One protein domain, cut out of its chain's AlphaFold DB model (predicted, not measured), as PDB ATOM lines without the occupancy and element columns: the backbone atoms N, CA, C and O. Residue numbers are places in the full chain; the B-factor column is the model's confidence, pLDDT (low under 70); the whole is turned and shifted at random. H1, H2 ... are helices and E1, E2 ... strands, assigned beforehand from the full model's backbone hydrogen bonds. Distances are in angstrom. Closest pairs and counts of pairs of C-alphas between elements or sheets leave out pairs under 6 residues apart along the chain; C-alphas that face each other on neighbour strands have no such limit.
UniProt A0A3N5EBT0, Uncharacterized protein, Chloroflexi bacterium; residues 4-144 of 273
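What this domain is: This is residues 4 to 144 of the 273 residues of an uncharacterized protein of Chloroflexi bacterium (UniProt A0A3N5EBT0). The model is a small sandwich, a four-stranded sheet E6-E5-E8-E9 and a three-stranded sheet E1-E4-E7 face to face with strands nearly aligned, and a small sheet E2-E3-E10 at one end of the long axis. Ahead of E1 the backbone makes a wide loop round the sandwich: residues 11 to 21 stick out, and H2 lies at the end away from the small sheet. The printed part has 141 residues, with the order H1, H2, then E1 to E10; the two larger sheets are antiparallel, the small one mixed. The class is mostly strand, though under half of the residues, 60, are in named elements. The whole is compact, radius of gyration of the C-alphas 15.8 A, with an elongated outline of 47 by 29 by 28 A.

How they stand to each other: Residues 4 to 5 pair, antiparallel, with residues 51 to 52 of E1, residues 51 to 53. H1, residues 18 to 25, and H2, residues 35 to 38, are apart and on none of the sheets; in H1, 2 of 4 O i to N i+4 pairs are within hydrogen-bond range, and H2 is too short for one. E2, residues 55 to 57, and E3, residues 65 to 67, form a hairpin, with N 56 and O 66 2.9 A apart. E4, residues 71 to 77, is antiparallel to E1, with N 51 and O 75 at 2.9 A. E5, residues 83 to 88, and E6, residues 91 to 96, form a hairpin, with N 93 and O 86 at 2.9 A. E7, residues 102 to 108, is antiparallel to E4, with N 74 and O 105 at 2.8 A. E8, residues 124 to 128, is antiparallel to E5, with N 85 and O 126 at 2.8 A. E9, residues 134 to 138, forms a hairpin with E8, with N 127 and O 135 at 2.8 A. E9 runs on into E10, residues 141 to 143, at 34 degrees; E10 is parallel to E3, with N 142 and O 65 at 2.8 A. The facing parts of the sandwich are 10.5 A apart, centre to centre, their best planes 17 degrees apart.

Where its parts are: H1 begins at C-alpha 18, (-0.040, -24.740, 22.624), and is 11.6 A long. E4 measures 19.6 A from C-alpha 71, (-26.002, -30.077, 33.056); E7 measures 19.4 A, E6 17.2 A and E5 16.8 A. E10 ends at C-alpha 143, (-27.275, -34.566, 24.394).

The domain as a whole: The C-alphas of Thr 35 and Glu 60, the two farthest apart, are 48.2 A apart. The printed part has no cut. The links H2 to E1 and E7 to E8 are long. Residues 4 to 46 are under 70 in pLDDT; the mean of the printed part is 79.3.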
ATOM      1  N   LEU A   4     -17.401 -41.589  36.219       67.06
ATOM      2  CA  LEU A   4     -16.385 -42.051  35.276       67.06
ATOM      3  C   LEU A   4     -15.132 -41.186  35.408       67.06
ATOM      4  O   LEU A   4     -15.208 -39.962  35.283       67.06
ATOM      5  N   ALA A   5     -13.989 -41.835  35.632       64.50
ATOM      6  CA  ALA A   5     -12.692 -41.224  35.386       64.50
ATOM      7  C   ALA A   5     -12.481 -41.224  33.869       64.50
ATOM      8  O   ALA A   5     -12.428 -42.286  33.245       64.50
ATOM      9  N   ALA A   6     -12.443 -40.042  33.260       54.50
ATOM     10  CA  ALA A   6     -12.118 -39.923  31.849       54.50
ATOM     11  C   ALA A   6     -10.588 -39.977  31.709       54.50
ATOM     12  O   ALA A   6      -9.920 -39.106  32.272       54.50
ATOM     13  N   PRO A   7     -10.010 -40.965  30.998       49.44
ATOM     14  CA  PRO A   7      -8.579 -40.962  30.738       49.44
ATOM     15  C   PRO A   7      -8.243 -39.725  29.904       49.44
ATOM     16  O   PRO A   7      -8.795 -39.531  28.821       49.44
ATOM     17  N   ILE A   8      -7.357 -38.873  30.417       51.16
ATOM     18  CA  ILE A   8      -6.773 -37.804  29.612       51.16
ATOM     19  C   ILE A   8      -5.848 -38.474  28.602       51.16
ATOM     20  O   ILE A   8      -4.993 -39.280  28.978       51.16
ATOM     21  N   ASP A   9      -6.016 -38.148  27.321       45.03
ATOM     22  CA  ASP A   9      -5.025 -38.506  26.317       45.03
ATOM     23  C   ASP A   9      -3.742 -37.734  26.643       45.03
ATOM     24  O   ASP A   9      -3.599 -36.552  26.326       45.03
ATOM     25  N   GLY A  10      -2.827 -38.396  27.354       38.44
ATOM     26  CA  GLY A  10      -1.515 -37.893  27.752       38.44
ATOM     27  C   GLY A  10      -0.570 -37.721  26.565       38.44
ATOM     28  O   GLY A  10       0.629 -37.985  26.683       38.44
ATOM     29  N   SER A  11      -1.092 -37.303  25.409       39.97
ATOM     30  CA  SER A  11      -0.276 -36.745  24.351       39.97
ATOM     31  C   SER A  11       0.401 -35.505  24.930       39.97
ATOM     32  O   SER A  11      -0.213 -34.480  25.222       39.97
ATOM     33  N   MET A  12       1.694 -35.650  25.198       36.56
ATOM     34  CA  MET A  12       2.580 -34.549  25.525       36.56
ATOM     35  C   MET A  12       2.590 -33.655  24.283       36.56
ATOM     36  O   MET A  12       3.307 -33.928  23.319       36.56
ATOM     37  N   VAL A  13       1.685 -32.674  24.244       42.47
ATOM     38  CA  VAL A  13       1.559 -31.765  23.109       42.47
ATOM     39  C   VAL A  13       2.894 -31.046  22.984       42.47
ATOM     40  O   VAL A  13       3.338 -30.367  23.906       42.47
ATOM     41  N   THR A  14       3.584 -31.279  21.871       42.25
ATOM     42  CA  THR A  14       4.890 -30.683  21.604       42.25
ATOM     43  C   THR A  14       4.769 -29.161  21.585       42.25
ATOM     44  O   THR A  14       3.851 -28.624  20.964       42.25
ATOM     45  N   ASP A  15       5.723 -28.519  22.258       46.34
ATOM     46  CA  ASP A  15       5.804 -27.118  22.713       46.34
ATOM     47  C   ASP A  15       5.303 -26.026  21.732       46.34
ATOM     48  O   ASP A  15       4.864 -24.966  22.161       46.34
ATOM     49  N   ASP A  16       5.289 -26.265  20.418       38.75
ATOM     50  CA  ASP A  16       5.040 -25.218  19.412       38.75
ATOM     51  C   ASP A  16       3.558 -24.903  19.107       38.75
ATOM     52  O   ASP A  16       3.268 -23.837  18.574       38.75
ATOM     53  N   GLN A  17       2.591 -25.783  19.410       41.31
ATOM     54  CA  GLN A  17       1.171 -25.556  19.036       41.31
ATOM     55  C   GLN A  17       0.292 -25.029  20.184       41.31
ATOM     56  O   GLN A  17      -0.771 -24.462  19.936       41.31
ATOM     57  N   VAL A  18       0.723 -25.184  21.439       46.06
ATOM     58  CA  VAL A  18      -0.040 -24.740  22.624       46.06
ATOM     59  C   VAL A  18       0.223 -23.270  22.941       46.06
ATOM     60  O   VAL A  18      -0.675 -22.572  23.412       46.06
ATOM     61  N   VAL A  19       1.426 -22.775  22.644       45.31
ATOM     62  CA  VAL A  19       1.850 -21.420  23.019       45.31
ATOM     63  C   VAL A  19       1.006 -20.345  22.322       45.31
ATOM     64  O   VAL A  19       0.597 -19.386  22.977       45.31
ATOM     65  N   ASP A  20       0.637 -20.537  21.053       39.50
ATOM     66  CA  ASP A  20      -0.178 -19.559  20.317       39.50
ATOM     67  C   ASP A  20      -1.644 -19.509  20.783       39.50
ATOM     68  O   ASP A  20      -2.262 -18.442  20.767       39.50
ATOM     69  N   VAL A  21      -2.207 -20.626  21.263       42.56
ATOM     70  CA  VAL A  21      -3.588 -20.660  21.784       42.56
ATOM     71  C   VAL A  21      -3.649 -20.155  23.229       42.56
ATOM     72  O   VAL A  21      -4.584 -19.434  23.577       42.56
ATOM     73  N   LEU A  22      -2.640 -20.449  24.061       44.34
ATOM     74  CA  LEU A  22      -2.607 -19.988  25.456       44.34
ATOM     75  C   LEU A  22      -2.336 -18.478  25.585       44.34
ATOM     76  O   LEU A  22      -2.843 -17.840  26.508       44.34
ATOM     77  N   LEU A  23      -1.557 -17.884  24.672       44.06
ATOM     78  CA  LEU A  23      -1.213 -16.458  24.736       44.06
ATOM     79  C   LEU A  23      -2.349 -15.534  24.273       44.06
ATOM     80  O   LEU A  23      -2.407 -14.384  24.708       44.06
ATOM     81  N   ALA A  24      -3.272 -16.012  23.435       44.69
ATOM     82  CA  ALA A  24      -4.370 -15.191  22.921       44.69
ATOM     83  C   ALA A  24      -5.533 -15.006  23.920       44.69
ATOM     84  O   ALA A  24      -6.321 -14.073  23.759       44.69
ATOM     85  N   SER A  25      -5.650 -15.853  24.952       45.78
ATOM     86  CA  SER A  25      -6.817 -15.875  25.853       45.78
ATOM     87  C   SER A  25      -6.532 -15.555  27.324       45.78
ATOM     88  O   SER A  25      -7.477 -15.505  28.110       45.78
ATOM     89  N   LEU A  26      -5.276 -15.337  27.733       51.84
ATOM     90  CA  LEU A  26      -4.937 -15.024  29.125       51.84
ATOM     91  C   LEU A  26      -4.798 -13.506  29.335       51.84
ATOM     92  O   LEU A  26      -3.774 -12.928  28.963       51.84
ATOM     93  N   PRO A  27      -5.773 -12.822  29.965       49.53
ATOM     94  CA  PRO A  27      -5.601 -11.434  30.376       49.53
ATOM     95  C   PRO A  27      -4.532 -11.320  31.479       49.53
ATOM     96  O   PRO A  27      -4.810 -11.439  32.667       49.53
ATOM     97  N   GLY A  28      -3.285 -11.110  31.053       47.22
ATOM     98  CA  GLY A  28      -2.283 -10.159  31.560       47.22
ATOM     99  C   GLY A  28      -2.202  -9.773  33.045       47.22
ATOM    100  O   GLY A  28      -1.847  -8.628  33.322       47.22
ATOM    101  N   ALA A  29      -2.471 -10.658  34.006       46.88
ATOM    102  CA  ALA A  29      -2.217 -10.394  35.424       46.88
ATOM    103  C   ALA A  29      -1.073 -11.273  35.948       46.88
ATOM    104  O   ALA A  29      -1.247 -12.463  36.204       46.88
ATOM    105  N   LEU A  30       0.099 -10.661  36.122       47.69
ATOM    106  CA  LEU A  30       1.253 -11.256  36.794       47.69
ATOM    107  C   LEU A  30       0.916 -11.358  38.296       47.69
ATOM    108  O   LEU A  30       0.970 -10.365  39.017       47.69
ATOM    109  N   GLU A  31       0.467 -12.530  38.754       51.28
ATOM    110  CA  GLU A  31       0.087 -12.772  40.154       51.28
ATOM    111  C   GLU A  31       1.298 -13.328  40.915       51.28
ATOM    112  O   GLU A  31       1.862 -14.361  40.562       51.28
ATOM    113  N   LEU A  32       1.725 -12.620  41.961       50.69
ATOM    114  CA  LEU A  32       2.778 -13.087  42.857       50.69
ATOM    115  C   LEU A  32       2.160 -14.061  43.866       50.69
ATOM    116  O   LEU A  32       1.454 -13.647  44.784       50.69
ATOM    117  N   THR A  33       2.428 -15.352  43.691       59.75
ATOM    118  CA  THR A  33       2.025 -16.410  44.627       59.75
ATOM    119  C   THR A  33       3.087 -16.613  45.710       59.75
ATOM    120  O   THR A  33       4.284 -16.431  45.480       59.75
ATOM    121  N   ALA A  34       2.657 -17.000  46.914       67.62
ATOM    122  CA  ALA A  34       3.565 -17.326  48.008       67.62
ATOM    123  C   ALA A  34       4.481 -18.507  47.637       67.62
ATOM    124  O   ALA A  34       4.016 -19.545  47.167       67.62
ATOM    125  N   THR A  35       5.781 -18.388  47.916       66.56
ATOM    126  CA  THR A  35       6.795 -19.416  47.611       66.56
ATOM    127  C   THR A  35       6.446 -20.796  48.179       66.56
ATOM    128  O   THR A  35       6.752 -21.809  47.559       66.56
ATOM    129  N   SER A  36       5.765 -20.858  49.327       65.50
ATOM    130  CA  SER A  36       5.317 -22.122  49.927       65.50
ATOM    131  C   SER A  36       4.331 -22.891  49.048       65.50
ATOM    132  O   SER A  36       4.345 -24.115  49.074       65.50
ATOM    133  N   SER A  37       3.506 -22.196  48.261       62.59
ATOM    134  CA  SER A  37       2.555 -22.822  47.337       62.59
ATOM    135  C   SER A  37       3.230 -23.322  46.058       62.59
ATOM    136  O   SER A  37       2.761 -24.288  45.472       62.59
ATOM    137  N   ILE A  38       4.342 -22.701  45.649       62.59
ATOM    138  CA  ILE A  38       5.165 -23.144  44.508       62.59
ATOM    139  C   ILE A  38       5.944 -24.416  44.868       62.59
ATOM    140  O   ILE A  38       6.154 -25.286  44.033       62.59
ATOM    141  N   LEU A  39       6.388 -24.515  46.124       67.44
ATOM    142  CA  LEU A  39       7.197 -25.631  46.619       67.44
ATOM    143  C   LEU A  39       6.367 -26.794  47.179       67.44
ATOM    144  O   LEU A  39       6.944 -27.813  47.565       67.44
ATOM    145  N   ALA A  40       5.042 -26.652  47.269       66.25
ATOM    146  CA  ALA A  40       4.179 -27.744  47.690       66.25
ATOM    147  C   ALA A  40       4.233 -28.859  46.628       66.25
ATOM    148  O   ALA A  40       4.018 -28.574  45.449       66.25
ATOM    149  N   PRO A  41       4.537 -30.113  47.004       63.38
ATOM    150  CA  PRO A  41       4.551 -31.212  46.050       63.38
ATOM    151  C   PRO A  41       3.152 -31.378  45.453       63.38
ATOM    152  O   PRO A  41       2.167 -31.427  46.193       63.38
ATOM    153  N   GLU A  42       3.065 -31.473  44.127       67.31
ATOM    154  CA  GLU A  42       1.793 -31.773  43.477       67.31
ATOM    155  C   GLU A  42       1.337 -33.169  43.899       67.31
ATOM    156  O   GLU A  42       1.999 -34.182  43.657       67.31
ATOM    157  N   THR A  43       0.205 -33.222  44.589       59.34
ATOM    158  CA  THR A  43      -0.468 -34.474  44.910       59.34
ATOM    159  C   THR A  43      -0.946 -35.114  43.606       59.34
ATOM    160  O   THR A  43      -1.567 -34.434  42.798       59.34
ATOM    161  N   GLY A  44      -0.659 -36.403  43.388       62.72
ATOM    162  CA  GLY A  44      -1.126 -37.138  42.201       62.72
ATOM    163  C   GLY A  44      -0.132 -37.250  41.038       62.72
ATOM    164  O   GLY A  44      -0.534 -37.641  39.950       62.72
ATOM    165  N   PHE A  45       1.158 -36.945  41.243       66.00
ATOM    166  CA  PHE A  45       2.215 -37.107  40.221       66.00
ATOM    167  C   PHE A  45       1.969 -36.330  38.914       66.00
ATOM    168  O   PHE A  45       2.455 -36.731  37.859       66.00
ATOM    169  N   GLY A  46       1.222 -35.227  38.980       69.44
ATOM    170  CA  GLY A  46       0.873 -34.433  37.803       69.44
ATOM    171  C   GLY A  46      -0.147 -35.103  36.880       69.44
ATOM    172  O   GLY A  46      -0.192 -34.805  35.691       69.44
ATOM    173  N   VAL A  47      -0.961 -36.025  37.401       77.12
ATOM    174  CA  VAL A  47      -2.114 -36.557  36.670       77.12
ATOM    175  C   VAL A  47      -3.357 -35.797  37.112       77.12
ATOM    176  O   VAL A  47      -3.730 -35.807  38.284       77.12
ATOM    177  N   LEU A  48      -3.999 -35.128  36.159       80.25
ATOM    178  CA  LEU A  48      -5.329 -34.572  36.337       80.25
ATOM    179  C   LEU A  48      -6.353 -35.652  35.964       80.25
ATOM    180  O   LEU A  48      -6.333 -36.145  34.843       80.25
ATOM    181  N   GLU A  49      -7.271 -35.994  36.863       88.50
ATOM    182  CA  GLU A  49      -8.377 -36.919  36.567       88.50
ATOM    183  C   GLU A  49      -9.713 -36.255  36.918       88.50
ATOM    184  O   GLU A  49     -10.272 -36.487  37.994       88.50
ATOM    185  N   PRO A  50     -10.240 -35.375  36.045       92.81
ATOM    186  CA  PRO A  50     -11.523 -34.752  36.293       92.81
ATOM    187  C   PRO A  50     -12.590 -35.839  36.269       92.81
ATOM    188  O   PRO A  50     -12.653 -36.672  35.360       92.81
ATOM    189  N   THR A  51     -13.447 -35.814  37.275       95.25
ATOM    190  CA  THR A  51     -14.516 -36.788  37.415       95.25
ATOM    191  C   THR A  51     -15.809 -36.193  36.883       95.25
ATOM    192  O   THR A  51     -16.296 -35.187  37.402       95.25
ATOM    193  N   LEU A  52     -16.384 -36.828  35.862       95.38
ATOM    194  CA  LEU A  52     -17.665 -36.418  35.293       95.38
ATOM    195  C   LEU A  52     -18.816 -37.140  35.998       95.38
ATOM    196  O   LEU A  52     -18.787 -38.360  36.184       95.38
ATOM    197  N   SER A  53     -19.850 -36.384  36.363       94.88
ATOM    198  CA  SER A  53     -21.096 -36.896  36.936       94.88
ATOM    199  C   SER A  53     -22.294 -36.507  36.076       94.88
ATOM    200  O   SER A  53     -22.360 -35.410  35.522       94.88
ATOM    201  N   GLY A  54     -23.264 -37.420  35.980       91.88
ATOM    202  CA  GLY A  54     -24.472 -37.228  35.166       91.88
ATOM    203  C   GLY A  54     -24.308 -37.604  33.691       91.88
ATOM    204  O   GLY A  54     -25.257 -37.470  32.929       91.88
ATOM    205  N   VAL A  55     -23.139 -38.115  33.303       95.62
ATOM    206  CA  VAL A  55     -22.869 -38.637  31.959       95.62
ATOM    207  C   VAL A  55     -22.830 -40.163  31.954       95.62
ATOM    208  O   VAL A  55     -22.557 -40.793  32.979       95.62
ATOM    209  N   ALA A  56     -23.061 -40.760  30.790       95.25
ATOM    210  CA  ALA A  56     -22.762 -42.161  30.512       95.25
ATOM    211  C   ALA A  56     -21.855 -42.265  29.271       95.25
ATOM    212  O   ALA A  56     -21.882 -41.361  28.438       95.25
ATOM    213  N   PRO A  57     -21.036 -43.320  29.125       94.75
ATOM    214  CA  PRO A  57     -20.289 -43.557  27.889       94.75
ATOM    215  C   PRO A  57     -21.237 -43.742  26.696       94.75
ATOM    216  O   PRO A  57     -22.268 -44.402  26.837       94.75
ATOM    217  N   ASP A  58     -20.886 -43.195  25.532       92.88
ATOM    218  CA  ASP A  58     -21.642 -43.421  24.297       92.88
ATOM    219  C   ASP A  58     -21.363 -44.845  23.759       92.88
ATOM    220  O   ASP A  58     -20.222 -45.150  23.395       92.88
ATOM    221  N   PRO A  59     -22.372 -45.737  23.684       88.75
ATOM    222  CA  PRO A  59     -22.176 -47.093  23.168       88.75
ATOM    223  C   PRO A  59     -21.849 -47.127  21.668       88.75
ATOM    224  O   PRO A  59     -21.271 -48.105  21.195       88.75
ATOM    225  N   GLU A  60     -22.202 -46.086  20.909       88.88
ATOM    226  CA  GLU A  60     -21.938 -45.996  19.470       88.88
ATOM    227  C   GLU A  60     -20.548 -45.423  19.167       88.88
ATOM    228  O   GLU A  60     -20.014 -45.634  18.074       88.88
ATOM    229  N   ARG A  61     -19.969 -44.665  20.109       91.38
ATOM    230  CA  ARG A  61     -18.736 -43.889  19.913       91.38
ATOM    231  C   ARG A  61     -17.830 -43.968  21.143       91.38
ATOM    232  O   ARG A  61     -17.928 -43.130  22.038       91.38
ATOM    233  N   PRO A  62     -16.910 -44.945  21.193       91.50
ATOM    234  CA  PRO A  62     -15.958 -45.058  22.291       91.50
ATOM    235  C   PRO A  62     -15.171 -43.754  22.496       91.50
ATOM    236  O   PRO A  62     -14.553 -43.256  21.558       91.50
ATOM    237  N   GLY A  63     -15.189 -43.225  23.721       90.25
ATOM    238  CA  GLY A  63     -14.537 -41.960  24.089       90.25
ATOM    239  C   GLY A  63     -15.480 -40.753  24.156       90.25
ATOM    240  O   GLY A  63     -15.157 -39.785  24.844       90.25
ATOM    241  N   ASP A  64     -16.657 -40.833  23.529       94.81
ATOM    242  CA  ASP A  64     -17.709 -39.828  23.676       94.81
ATOM    243  C   ASP A  64     -18.581 -40.139  24.905       94.81
ATOM    244  O   ASP A  64     -18.685 -41.277  25.382       94.81
ATOM    245  N   PHE A  65     -19.247 -39.104  25.406       96.00
ATOM    246  CA  PHE A  65     -20.192 -39.195  26.511       96.00
ATOM    247  C   PHE A  65     -21.588 -38.788  26.053       96.00
ATOM    248  O   PHE A  65     -21.744 -37.928  25.190       96.00
ATOM    249  N   ILE A  66     -22.612 -39.360  26.674       95.44
ATOM    250  CA  ILE A  66     -24.010 -38.962  26.527       95.44
ATOM    251  C   ILE A  66     -24.539 -38.385  27.841       95.44
ATOM    252  O   ILE A  66     -24.177 -38.838  28.929       95.44
ATOM    253  N   VAL A  67     -25.421 -37.393  27.741       96.12
ATOM    254  CA  VAL A  67     -26.109 -36.766  28.875       96.12
ATOM    255  C   VAL A  67     -27.597 -36.599  28.565       96.12
ATOM    256  O   VAL A  67     -27.967 -36.233  27.451       96.12
ATOM    257  N   GLY A  68     -28.451 -36.881  29.550       92.62
ATOM    258  CA  GLY A  68     -29.908 -36.682  29.469       92.62
ATOM    259  C   GLY A  68     -30.394 -35.434  30.211       92.62
ATOM    260  O   GLY A  68     -31.486 -34.934  29.954       92.62
ATOM    261  N   SER A  69     -29.575 -34.908  31.125       87.44
ATOM    262  CA  SER A  69     -29.798 -33.645  31.826       87.44
ATOM    263  C   SER A  69     -29.209 -32.448  31.078       87.44
ATOM    264  O   SER A  69     -28.312 -32.572  30.255       87.44
ATOM    265  N   GLU A  70     -29.661 -31.251  31.443       88.38
ATOM    266  CA  GLU A  70     -29.160 -29.984  30.883       88.38
ATOM    267  C   GLU A  70     -27.799 -29.560  31.459       88.38
ATOM    268  O   GLU A  70     -27.298 -28.475  31.164       88.38
ATOM    269  N   ALA A  71     -27.233 -30.374  32.352       92.25
ATOM    270  CA  ALA A  71     -26.002 -30.077  33.056       92.25
ATOM    271  C   ALA A  71     -25.157 -31.334  33.263       92.25
ATOM    272  O   ALA A  71     -25.703 -32.412  33.517       92.25
ATOM    273  N   VAL A  72     -23.841 -31.145  33.218       95.12
ATOM    274  CA  VAL A  72     -22.809 -32.106  33.608       95.12
ATOM    275  C   VAL A  72     -22.004 -31.492  34.743       95.12
ATOM    276  O   VAL A  72     -21.548 -30.354  34.632       95.12
ATOM    277  N   ASP A  73     -21.822 -32.235  35.827       96.38
ATOM    278  CA  ASP A  73     -20.995 -31.787  36.943       96.38
ATOM    279  C   ASP A  73     -19.585 -32.366  36.786       96.38
ATOM    280  O   ASP A  73     -19.409 -33.574  36.613       96.38
ATOM    281  N   VAL A  74     -18.581 -31.493  36.838       96.44
ATOM    282  CA  VAL A  74     -17.161 -31.844  36.780       96.44
ATOM    283  C   VAL A  74     -16.562 -31.597  38.152       96.44
ATOM    284  O   VAL A  74     -16.501 -30.455  38.612       96.44
ATOM    285  N   ALA A  75     -16.128 -32.667  38.806       96.44
ATOM    286  CA  ALA A  75     -15.364 -32.589  40.039       96.44
ATOM    287  C   ALA A  75     -13.870 -32.624  39.712       96.44
ATOM    288  O   ALA A  75     -13.401 -33.477  38.956       96.44
ATOM    289  N   ILE A  76     -13.139 -31.668  40.271       95.00
ATOM    290  CA  ILE A  76     -11.705 -31.491  40.074       95.00
ATOM    291  C   ILE A  76     -11.066 -31.413  41.451       95.00
ATOM    292  O   ILE A  76     -11.480 -30.601  42.278       95.00
ATOM    293  N   GLU A  77     -10.035 -32.215  41.669       93.00
ATOM    294  CA  GLU A  77      -9.194 -32.146  42.859       93.00
ATOM    295  C   GLU A  77      -7.817 -31.595  42.486       93.00
ATOM    296  O   GLU A  77      -7.313 -31.825  41.385       93.00
ATOM    297  N   GLY A  78      -7.208 -30.834  43.391       90.69
ATOM    298  CA  GLY A  78      -5.881 -30.275  43.170       90.69
ATOM    299  C   GLY A  78      -5.432 -29.311  44.266       90.69
ATOM    300  O   GLY A  78      -6.145 -29.084  45.245       90.69
ATOM    301  N   PRO A  79      -4.235 -28.717  44.131       90.38
ATOM    302  CA  PRO A  79      -3.721 -27.776  45.117       90.38
ATOM    303  C   PRO A  79      -4.629 -26.540  45.268       90.38
ATOM    304  O   PRO A  79      -5.062 -25.975  44.255       90.38
ATOM    305  N   PRO A  80      -4.875 -26.054  46.500       91.56
ATOM    306  CA  PRO A  80      -5.602 -24.809  46.726       91.56
ATOM    307  C   PRO A  80      -5.021 -23.629  45.945       91.56
ATOM    308  O   PRO A  80      -3.807 -23.436  45.884       91.56
ATOM    309  N   GLY A  81      -5.900 -22.813  45.364       90.56
ATOM    310  CA  GLY A  81      -5.507 -21.667  44.544       90.56
ATOM    311  C   GLY A  81      -5.184 -22.004  43.086       90.56
ATOM    312  O   GLY A  81      -4.938 -21.076  42.317       90.56
ATOM    313  N   THR A  82      -5.240 -23.281  42.685       92.44
ATOM    314  CA  THR A  82      -5.229 -23.672  41.265       92.44
ATOM    315  C   THR A  82      -6.328 -22.919  40.530       92.44
ATOM    316  O   THR A  82      -7.490 -22.958  40.941       92.44
ATOM    317  N   ARG A  83      -5.960 -22.216  39.460       95.00
ATOM    318  CA  ARG A  83      -6.904 -21.504  38.601       95.00
ATOM    319  C   ARG A  83      -7.469 -22.467  37.583       95.00
ATOM    320  O   ARG A  83      -6.732 -23.279  37.031       95.00
ATOM    321  N   ILE A  84      -8.764 -22.366  37.340       95.56
ATOM    322  CA  ILE A  84      -9.463 -23.210  36.389       95.56
ATOM    323  C   ILE A  84     -10.211 -22.304  35.425       95.56
ATOM    324  O   ILE A  84     -11.073 -21.533  35.847       95.56
ATOM    325  N   TRP A  85      -9.901 -22.431  34.141       95.75
ATOM    326  CA  TRP A  85     -10.682 -21.866  33.052       95.75
ATOM    327  C   TRP A  85     -11.468 -22.981  32.388       95.75
ATOM    328  O   TRP A  85     -10.915 -24.039  32.100       95.75
ATOM    329  N   TRP A  86     -12.744 -22.758  32.115       95.25
ATOM    330  CA  TRP A  86     -13.529 -23.689  31.313       95.25
ATOM    331  C   TRP A  86     -14.305 -22.946  30.249       95.25
ATOM    332  O   TRP A  86     -14.785 -21.827  30.466       95.25
ATOM    333  N   SER A  87     -14.409 -23.579  29.088       89.81
ATOM    334  CA  SER A  87     -15.144 -23.044  27.956       89.81
ATOM    335  C   SER A  87     -16.463 -23.779  27.758       89.81
ATOM    336  O   SER A  87     -16.589 -24.989  27.967       89.81
ATOM    337  N   ARG A  88     -17.465 -23.008  27.338       83.50
ATOM    338  CA  ARG A  88     -18.757 -23.491  26.858       83.50
ATOM    339  C   ARG A  88     -19.131 -22.691  25.619       83.50
ATOM    340  O   ARG A  88     -19.494 -21.516  25.729       83.50
ATOM    341  N   GLY A  89     -19.055 -23.322  24.449       81.50
ATOM    342  CA  GLY A  89     -19.187 -22.610  23.180       81.50
ATOM    343  C   GLY A  89     -18.163 -21.474  23.114       81.50
ATOM    344  O   GLY A  89     -16.972 -21.704  23.283       81.50
ATOM    345  N   GLN A  90     -18.634 -20.236  22.953       82.75
ATOM    346  CA  GLN A  90     -17.765 -19.050  22.916       82.75
ATOM    347  C   GLN A  90     -17.528 -18.381  24.280       82.75
ATOM    348  O   GLN A  90     -16.777 -17.412  24.370       82.75
ATOM    349  N   SER A  91     -18.168 -18.857  25.351       86.06
ATOM    350  CA  SER A  91     -18.002 -18.280  26.690       86.06
ATOM    351  C   SER A  91     -16.878 -18.980  27.445       86.06
ATOM    352  O   SER A  91     -16.849 -20.207  27.503       86.06
ATOM    353  N   THR A  92     -15.986 -18.201  28.060       92.31
ATOM    354  CA  THR A  92     -14.961 -18.700  28.990       92.31
ATOM    355  C   THR A  92     -15.272 -18.202  30.393       92.31
ATOM    356  O   THR A  92     -15.613 -17.034  30.586       92.31
ATOM    357  N   HIS A  93     -15.156 -19.088  31.370       94.56
ATOM    358  CA  HIS A  93     -15.382 -18.796  32.778       94.56
ATOM    359  C   HIS A  93     -14.135 -19.158  33.590       94.56
ATOM    360  O   HIS A  93     -13.371 -20.029  33.180       94.56
ATOM    361  N   GLU A  94     -13.935 -18.490  34.729       95.75
ATOM    362  CA  GLU A  94     -12.818 -18.735  35.648       95.75
ATOM    363  C   GLU A  94     -13.331 -19.039  37.062       95.75
ATOM    364  O   GLU A  94     -14.316 -18.466  37.531       95.75
ATOM    365  N   THR A  95     -12.642 -19.947  37.748       96.44
ATOM    366  CA  THR A  95     -12.833 -20.320  39.149       96.44
ATOM    367  C   THR A  95     -11.491 -20.761  39.709       96.44
ATOM    368  O   THR A  95     -10.486 -20.828  38.998       96.44
ATOM    369  N   ARG A  96     -11.453 -21.045  41.007       96.38
ATOM    370  CA  ARG A  96     -10.259 -21.546  41.677       96.38
ATOM    371  C   ARG A  96     -10.604 -22.734  42.560       96.38
ATOM    372  O   ARG A  96     -11.700 -22.791  43.115       96.38
ATOM    373  N   ILE A  97      -9.649 -23.646  42.713       94.25
ATOM    374  CA  ILE A  97      -9.733 -24.704  43.720       94.25
ATOM    375  C   ILE A  97      -9.679 -24.064  45.102       94.25
ATOM    376  O   ILE A  97      -8.806 -23.236  45.391       94.25
ATOM    377  N   SER A  98     -10.650 -24.430  45.932       93.88
ATOM    378  CA  SER A  98     -10.816 -23.866  47.263       93.88
ATOM    379  C   SER A  98      -9.754 -24.409  48.236       93.88
ATOM    380  O   SER A  98      -8.899 -25.221  47.880       93.88
ATOM    381  N   ALA A  99      -9.761 -23.930  49.482       91.94
ATOM    382  CA  ALA A  99      -8.835 -24.400  50.512       91.94
ATOM    383  C   ALA A  99      -9.014 -25.888  50.874       91.94
ATOM    384  O   ALA A  99      -8.099 -26.484  51.435       91.94
ATOM    385  N   ASP A 100     -10.168 -26.479  50.553       93.50
ATOM    386  CA  ASP A 100     -10.457 -27.909  50.724       93.50
ATOM    387  C   ASP A 100      -9.806 -28.813  49.663       93.50
ATOM    388  O   ASP A 100      -9.859 -30.033  49.797       93.50
ATOM    389  N   GLY A 101      -9.170 -28.236  48.638       91.12
ATOM    390  CA  GLY A 101      -8.510 -28.990  47.574       91.12
ATOM    391  C   GLY A 101      -9.456 -29.525  46.499       91.12
ATOM    392  O   GLY A 101      -9.020 -30.316  45.666       91.12
ATOM    393  N   ALA A 102     -10.720 -29.089  46.480       94.38
ATOM    394  CA  ALA A 102     -11.687 -29.482  45.463       94.38
ATOM    395  C   ALA A 102     -12.369 -28.273  44.797       94.38
ATOM    396  O   ALA A 102     -12.486 -27.176  45.350       94.38
ATOM    397  N   ALA A 103     -12.830 -28.486  43.570       95.75
ATOM    398  CA  ALA A 103     -13.737 -27.599  42.862       95.75
ATOM    399  C   ALA A 103     -14.815 -28.426  42.159       95.75
ATOM    400  O   ALA A 103     -14.547 -29.495  41.611       95.75
ATOM    401  N   GLN A 104     -16.038 -27.901  42.149       97.06
ATOM    402  CA  GLN A 104     -17.133 -28.434  41.346       97.06
ATOM    403  C   GLN A 104     -17.537 -27.396  40.309       97.06
ATOM    404  O   GLN A 104     -17.841 -26.249  40.646       97.06
ATOM    405  N   ILE A 105     -17.538 -27.802  39.044       96.12
ATOM    406  CA  ILE A 105     -17.952 -26.974  37.917       96.12
ATOM    407  C   ILE A 105     -19.213 -27.586  37.335       96.12
ATOM    408  O   ILE A 105     -19.225 -28.753  36.956       96.12
ATOM    409  N   ARG A 106     -20.264 -26.777  37.218       96.44
ATOM    410  CA  ARG A 106     -21.499 -27.180  36.553       96.44
ATOM    411  C   ARG A 106     -21.489 -26.694  35.110       96.44
ATOM    412  O   ARG A 106     -21.691 -25.509  34.844       96.44
ATOM    413  N   LEU A 107     -21.251 -27.612  34.182       94.12
ATOM    414  CA  LEU A 107     -21.298 -27.362  32.747       94.12
ATOM    415  C   LEU A 107     -22.748 -27.460  32.278       94.12
ATOM    416  O   LEU A 107     -23.295 -28.550  32.155       94.12
ATOM    417  N   LEU A 108     -23.382 -26.315  32.052       91.81
ATOM    418  CA  LEU A 108     -24.717 -26.252  31.459       91.81
ATOM    419  C   LEU A 108     -24.638 -26.449  29.940       91.81
ATOM    420  O   LEU A 108     -23.642 -26.075  29.325       91.81
ATOM    421  N   GLU A 109     -25.709 -26.935  29.324       87.94
ATOM    422  CA  GLU A 109     -25.863 -26.944  27.867       87.94
ATOM    423  C   GLU A 109     -25.698 -25.520  27.279       87.94
ATOM    424  O   GLU A 109     -26.106 -24.532  27.913       87.94
ATOM    425  N   PRO A 110     -25.048 -25.351  26.112       84.19
ATOM    426  CA  PRO A 110     -25.044 -24.077  25.395       84.19
ATOM    427  C   PRO A 110     -26.471 -23.675  24.999       84.19
ATOM    428  O   PRO A 110     -27.230 -24.499  24.509       84.19
ATOM    429  N   ALA A 111     -26.843 -22.402  25.171       83.38
ATOM    430  CA  ALA A 111     -28.185 -21.932  24.797       83.38
ATOM    431  C   ALA A 111     -28.466 -22.070  23.288       83.38
ATOM    432  O   ALA A 111     -29.608 -22.276  22.885       83.38
ATOM    433  N   GLU A 112     -27.416 -21.969  22.474       80.19
ATOM    434  CA  GLU A 112     -27.442 -22.211  21.039       80.19
ATOM    435  C   GLU A 112     -26.374 -23.267  20.730       80.19
ATOM    436  O   GLU A 112     -25.180 -22.969  20.865       80.19
ATOM    437  N   PRO A 113     -26.759 -24.509  20.388       74.12
ATOM    438  CA  PRO A 113     -25.799 -25.493  19.913       74.12
ATOM    439  C   PRO A 113     -25.171 -24.997  18.608       74.12
ATOM    440  O   PRO A 113     -25.849 -24.391  17.772       74.12
ATOM    441  N   ASP A 114     -23.873 -25.244  18.423       76.50
ATOM    442  CA  ASP A 114     -23.216 -24.968  17.146       76.50
ATOM    443  C   ASP A 114     -23.942 -25.768  16.054       76.50
ATOM    444  O   ASP A 114     -24.091 -26.989  16.151       76.50
ATOM    445  N   ALA A 115     -24.406 -25.079  15.008       76.88
ATOM    446  CA  ALA A 115     -25.141 -25.691  13.904       76.88
ATOM    447  C   ALA A 115     -24.371 -26.854  13.247       76.88
ATOM    448  O   ALA A 115     -24.987 -27.730  12.638       76.88
ATOM    449  N   ASN A 116     -23.042 -26.880  13.382       81.12
ATOM    450  CA  ASN A 116     -22.185 -27.943  12.865       81.12
ATOM    451  C   ASN A 116     -22.008 -29.120  13.839       81.12
ATOM    452  O   ASN A 116     -21.675 -30.221  13.397       81.12
ATOM    453  N   GLU A 117     -22.210 -28.921  15.144       77.25
ATOM    454  CA  GLU A 117     -22.018 -29.963  16.166       77.25
ATOM    455  C   GLU A 117     -23.295 -30.769  16.448       77.25
ATOM    456  O   GLU A 117     -23.236 -31.846  17.051       77.25
ATOM    457  N   GLY A 118     -24.446 -30.308  15.949       85.31
ATOM    458  CA  GLY A 118     -25.734 -30.967  16.153       85.31
ATOM    459  C   GLY A 118     -26.109 -30.981  17.634       85.31
ATOM    460  O   GLY A 118     -26.018 -29.965  18.314       85.31
ATOM    461  N   ASN A 119     -26.507 -32.142  18.157       89.56
ATOM    462  CA  ASN A 119     -26.822 -32.307  19.581       89.56
ATOM    463  C   ASN A 119     -25.570 -32.631  20.413       89.56
ATOM    464  O   ASN A 119     -25.660 -33.411  21.354       89.56
ATOM    465  N   ALA A 120     -24.392 -32.135  20.046       91.69
ATOM    466  CA  ALA A 120     -23.166 -32.345  20.807       91.69
ATOM    467  C   ALA A 120     -22.529 -31.011  21.187       91.69
ATOM    468  O   ALA A 120     -22.741 -30.006  20.518       91.69
ATOM    469  N   PHE A 121     -21.747 -31.019  22.259       92.19
ATOM    470  CA  PHE A 121     -20.887 -29.909  22.639       92.19
ATOM    471  C   PHE A 121     -19.568 -30.444  23.194       92.19
ATOM    472  O   PHE A 121     -19.516 -31.538  23.764       92.19
ATOM    473  N   SER A 122     -18.504 -29.662  23.023       93.25
ATOM    474  CA  SER A 122     -17.146 -30.074  23.385       93.25
ATOM    475  C   SER A 122     -16.580 -29.214  24.523       93.25
ATOM    476  O   SER A 122     -15.819 -28.279  24.256       93.25
ATOM    477  N   PRO A 123     -16.984 -29.427  25.791       93.94
ATOM    478  CA  PRO A 123     -16.453 -28.635  26.888       93.94
ATOM    479  C   PRO A 123     -14.964 -28.917  27.070       93.94
ATOM    480  O   PRO A 123     -14.506 -30.056  26.945       93.94
ATOM    481  N   SER A 124     -14.221 -27.872  27.418       93.56
ATOM    482  CA  SER A 124     -12.815 -27.995  27.776       93.56
ATOM    483  C   SER A 124     -12.528 -27.275  29.081       93.56
ATOM    484  O   SER A 124     -13.158 -26.263  29.400       93.56
ATOM    485  N   VAL A 125     -11.585 -27.814  29.842       94.69
ATOM    486  CA  VAL A 125     -11.119 -27.265  31.108       94.69
ATOM    487  C   VAL A 125      -9.605 -27.168  31.041       94.69
ATOM    488  O   VAL A 125      -8.920 -28.134  30.718       94.69
ATOM    489  N   THR A 126      -9.091 -25.988  31.354       94.25
ATOM    490  CA  THR A 126      -7.665 -25.713  31.495       94.25
ATOM    491  C   THR A 126      -7.394 -25.319  32.935       94.25
ATOM    492  O   THR A 126      -8.078 -24.457  33.484       94.25
ATOM    493  N   LEU A 127      -6.405 -25.943  33.558       94.25
ATOM    494  CA  LEU A 127      -6.027 -25.680  34.936       94.25
ATOM    495  C   LEU A 127      -4.595 -25.186  34.966       94.25
ATOM    496  O   LEU A 127      -3.764 -25.722  34.242       94.25
ATOM    497  N   VAL A 128      -4.306 -24.209  35.817       93.25
ATOM    498  CA  VAL A 128      -2.933 -23.789  36.110       93.25
ATOM    499  C   VAL A 128      -2.721 -23.813  37.615       93.25
ATOM    500  O   VAL A 128      -3.401 -23.102  38.364       93.25
ATOM    501  N   THR A 129      -1.796 -24.658  38.064       91.56
ATOM    502  CA  THR A 129      -1.483 -24.827  39.485       91.56
ATOM    503  C   THR A 129      -0.651 -23.650  40.003       91.56
ATOM    504  O   THR A 129      -0.004 -22.949  39.219       91.56
ATOM    505  N   PRO A 130      -0.601 -23.417  41.329       89.31
ATOM    506  CA  PRO A 130       0.269 -22.391  41.907       89.31
ATOM    507  C   PRO A 130       1.761 -22.593  41.602       89.31
ATOM    508  O   PRO A 130       2.520 -21.628  41.637       89.31
ATOM    509  N   ALA A 131       2.175 -23.828  41.297       85.75
ATOM    510  CA  ALA A 131       3.532 -24.162  40.871       85.75
ATOM    511  C   ALA A 131       3.810 -23.823  39.392       85.75
ATOM    512  O   ALA A 131       4.959 -23.881  38.963       85.75
ATOM    513  N   GLY A 132       2.784 -23.431  38.627       86.56
ATOM    514  CA  GLY A 132       2.897 -23.035  37.224       86.56
ATOM    515  C   GLY A 132       2.682 -24.165  36.218       86.56
ATOM    516  O   GLY A 132       2.869 -23.933  35.026       86.56
ATOM    517  N   HIS A 133       2.279 -25.363  36.651       86.62
ATOM    518  CA  HIS A 133       1.930 -26.438  35.721       86.62
ATOM    519  C   HIS A 133       0.553 -26.193  35.119       86.62
ATOM    520  O   HIS A 133      -0.365 -25.770  35.823       86.62
ATOM    521  N   ALA A 134       0.422 -26.476  33.825       88.88
ATOM    522  CA  ALA A 134      -0.827 -26.354  33.096       88.88
ATOM    523  C   ALA A 134      -1.339 -27.733  32.674       88.88
ATOM    524  O   ALA A 134      -0.578 -28.552  32.162       88.88
ATOM    525  N   TYR A 135      -2.636 -27.959  32.846       90.69
ATOM    526  CA  TYR A 135      -3.321 -29.179  32.432       90.69
ATOM    527  C   TYR A 135      -4.519 -28.826  31.564       90.69
ATOM    528  O   TYR A 135      -5.187 -27.822  31.815       90.69
ATOM    529  N   HIS A 136      -4.809 -29.656  30.566       90.94
ATOM    530  CA  HIS A 136      -5.958 -29.484  29.688       90.94
ATOM    531  C   HIS A 136      -6.730 -30.795  29.573       90.94
ATOM    532  O   HIS A 136      -6.141 -31.852  29.359       90.94
ATOM    533  N   ALA A 137      -8.048 -30.711  29.700       91.25
ATOM    534  CA  ALA A 137      -8.961 -31.811  29.449       91.25
ATOM    535  C   ALA A 137     -10.097 -31.315  28.558       91.25
ATOM    536  O   ALA A 137     -10.630 -30.223  28.768       91.25
ATOM    537  N   SER A 138     -10.480 -32.120  27.576       92.81
ATOM    538  CA  SER A 138     -11.638 -31.864  26.732       92.81
ATOM    539  C   SER A 138     -12.455 -33.135  26.590       92.81
ATOM    540  O   SER A 138     -11.932 -34.250  26.634       92.81
ATOM    541  N   TRP A 139     -13.761 -32.958  26.451       93.94
ATOM    542  CA  TRP A 139     -14.695 -34.055  26.250       93.94
ATOM    543  C   TRP A 139     -15.592 -33.733  25.080       93.94
ATOM    544  O   TRP A 139     -15.829 -32.567  24.785       93.94
ATOM    545  N   ARG A 140     -16.140 -34.768  24.453       94.25
ATOM    546  CA  ARG A 140     -17.243 -34.629  23.512       94.25
ATOM    547  C   ARG A 140     -18.493 -35.204  24.156       94.25
ATOM    548  O   ARG A 140     -18.532 -36.389  24.483       94.25
ATOM    549  N   ILE A 141     -19.495 -34.358  24.373       94.75
ATOM    550  CA  ILE A 141     -20.723 -34.727  25.079       94.75
ATOM    551  C   ILE A 141     -21.908 -34.574  24.129       94.75
ATOM    552  O   ILE A 141     -22.179 -33.483  23.635       94.75
ATOM    553  N   ARG A 142     -22.624 -35.669  23.877       93.88
ATOM    554  CA  ARG A 142     -23.877 -35.715  23.120       93.88
ATOM    555  C   ARG A 142     -25.069 -35.607  24.062       93.88
ATOM    556  O   ARG A 142     -25.139 -36.254  25.101       93.88
ATOM    557  N   ILE A 143     -26.047 -34.821  23.659       92.81
ATOM    558  CA  ILE A 143     -27.275 -34.566  24.394       92.81
ATOM    559  C   ILE A 143     -28.332 -35.525  23.869       92.81
ATOM    560  O   ILE A 143     -28.764 -35.445  22.714       92.81
ATOM    561  N   TYR A 144     -28.737 -36.455  24.725       91.31
ATOM    562  CA  TYR A 144     -29.705 -37.493  24.414       91.31
ATOM    563  C   TYR A 144     -30.958 -37.256  25.254       91.31
ATOM    564  O   TYR A 144     -31.031 -37.650  26.411       91.31
TER     565      TYR A 144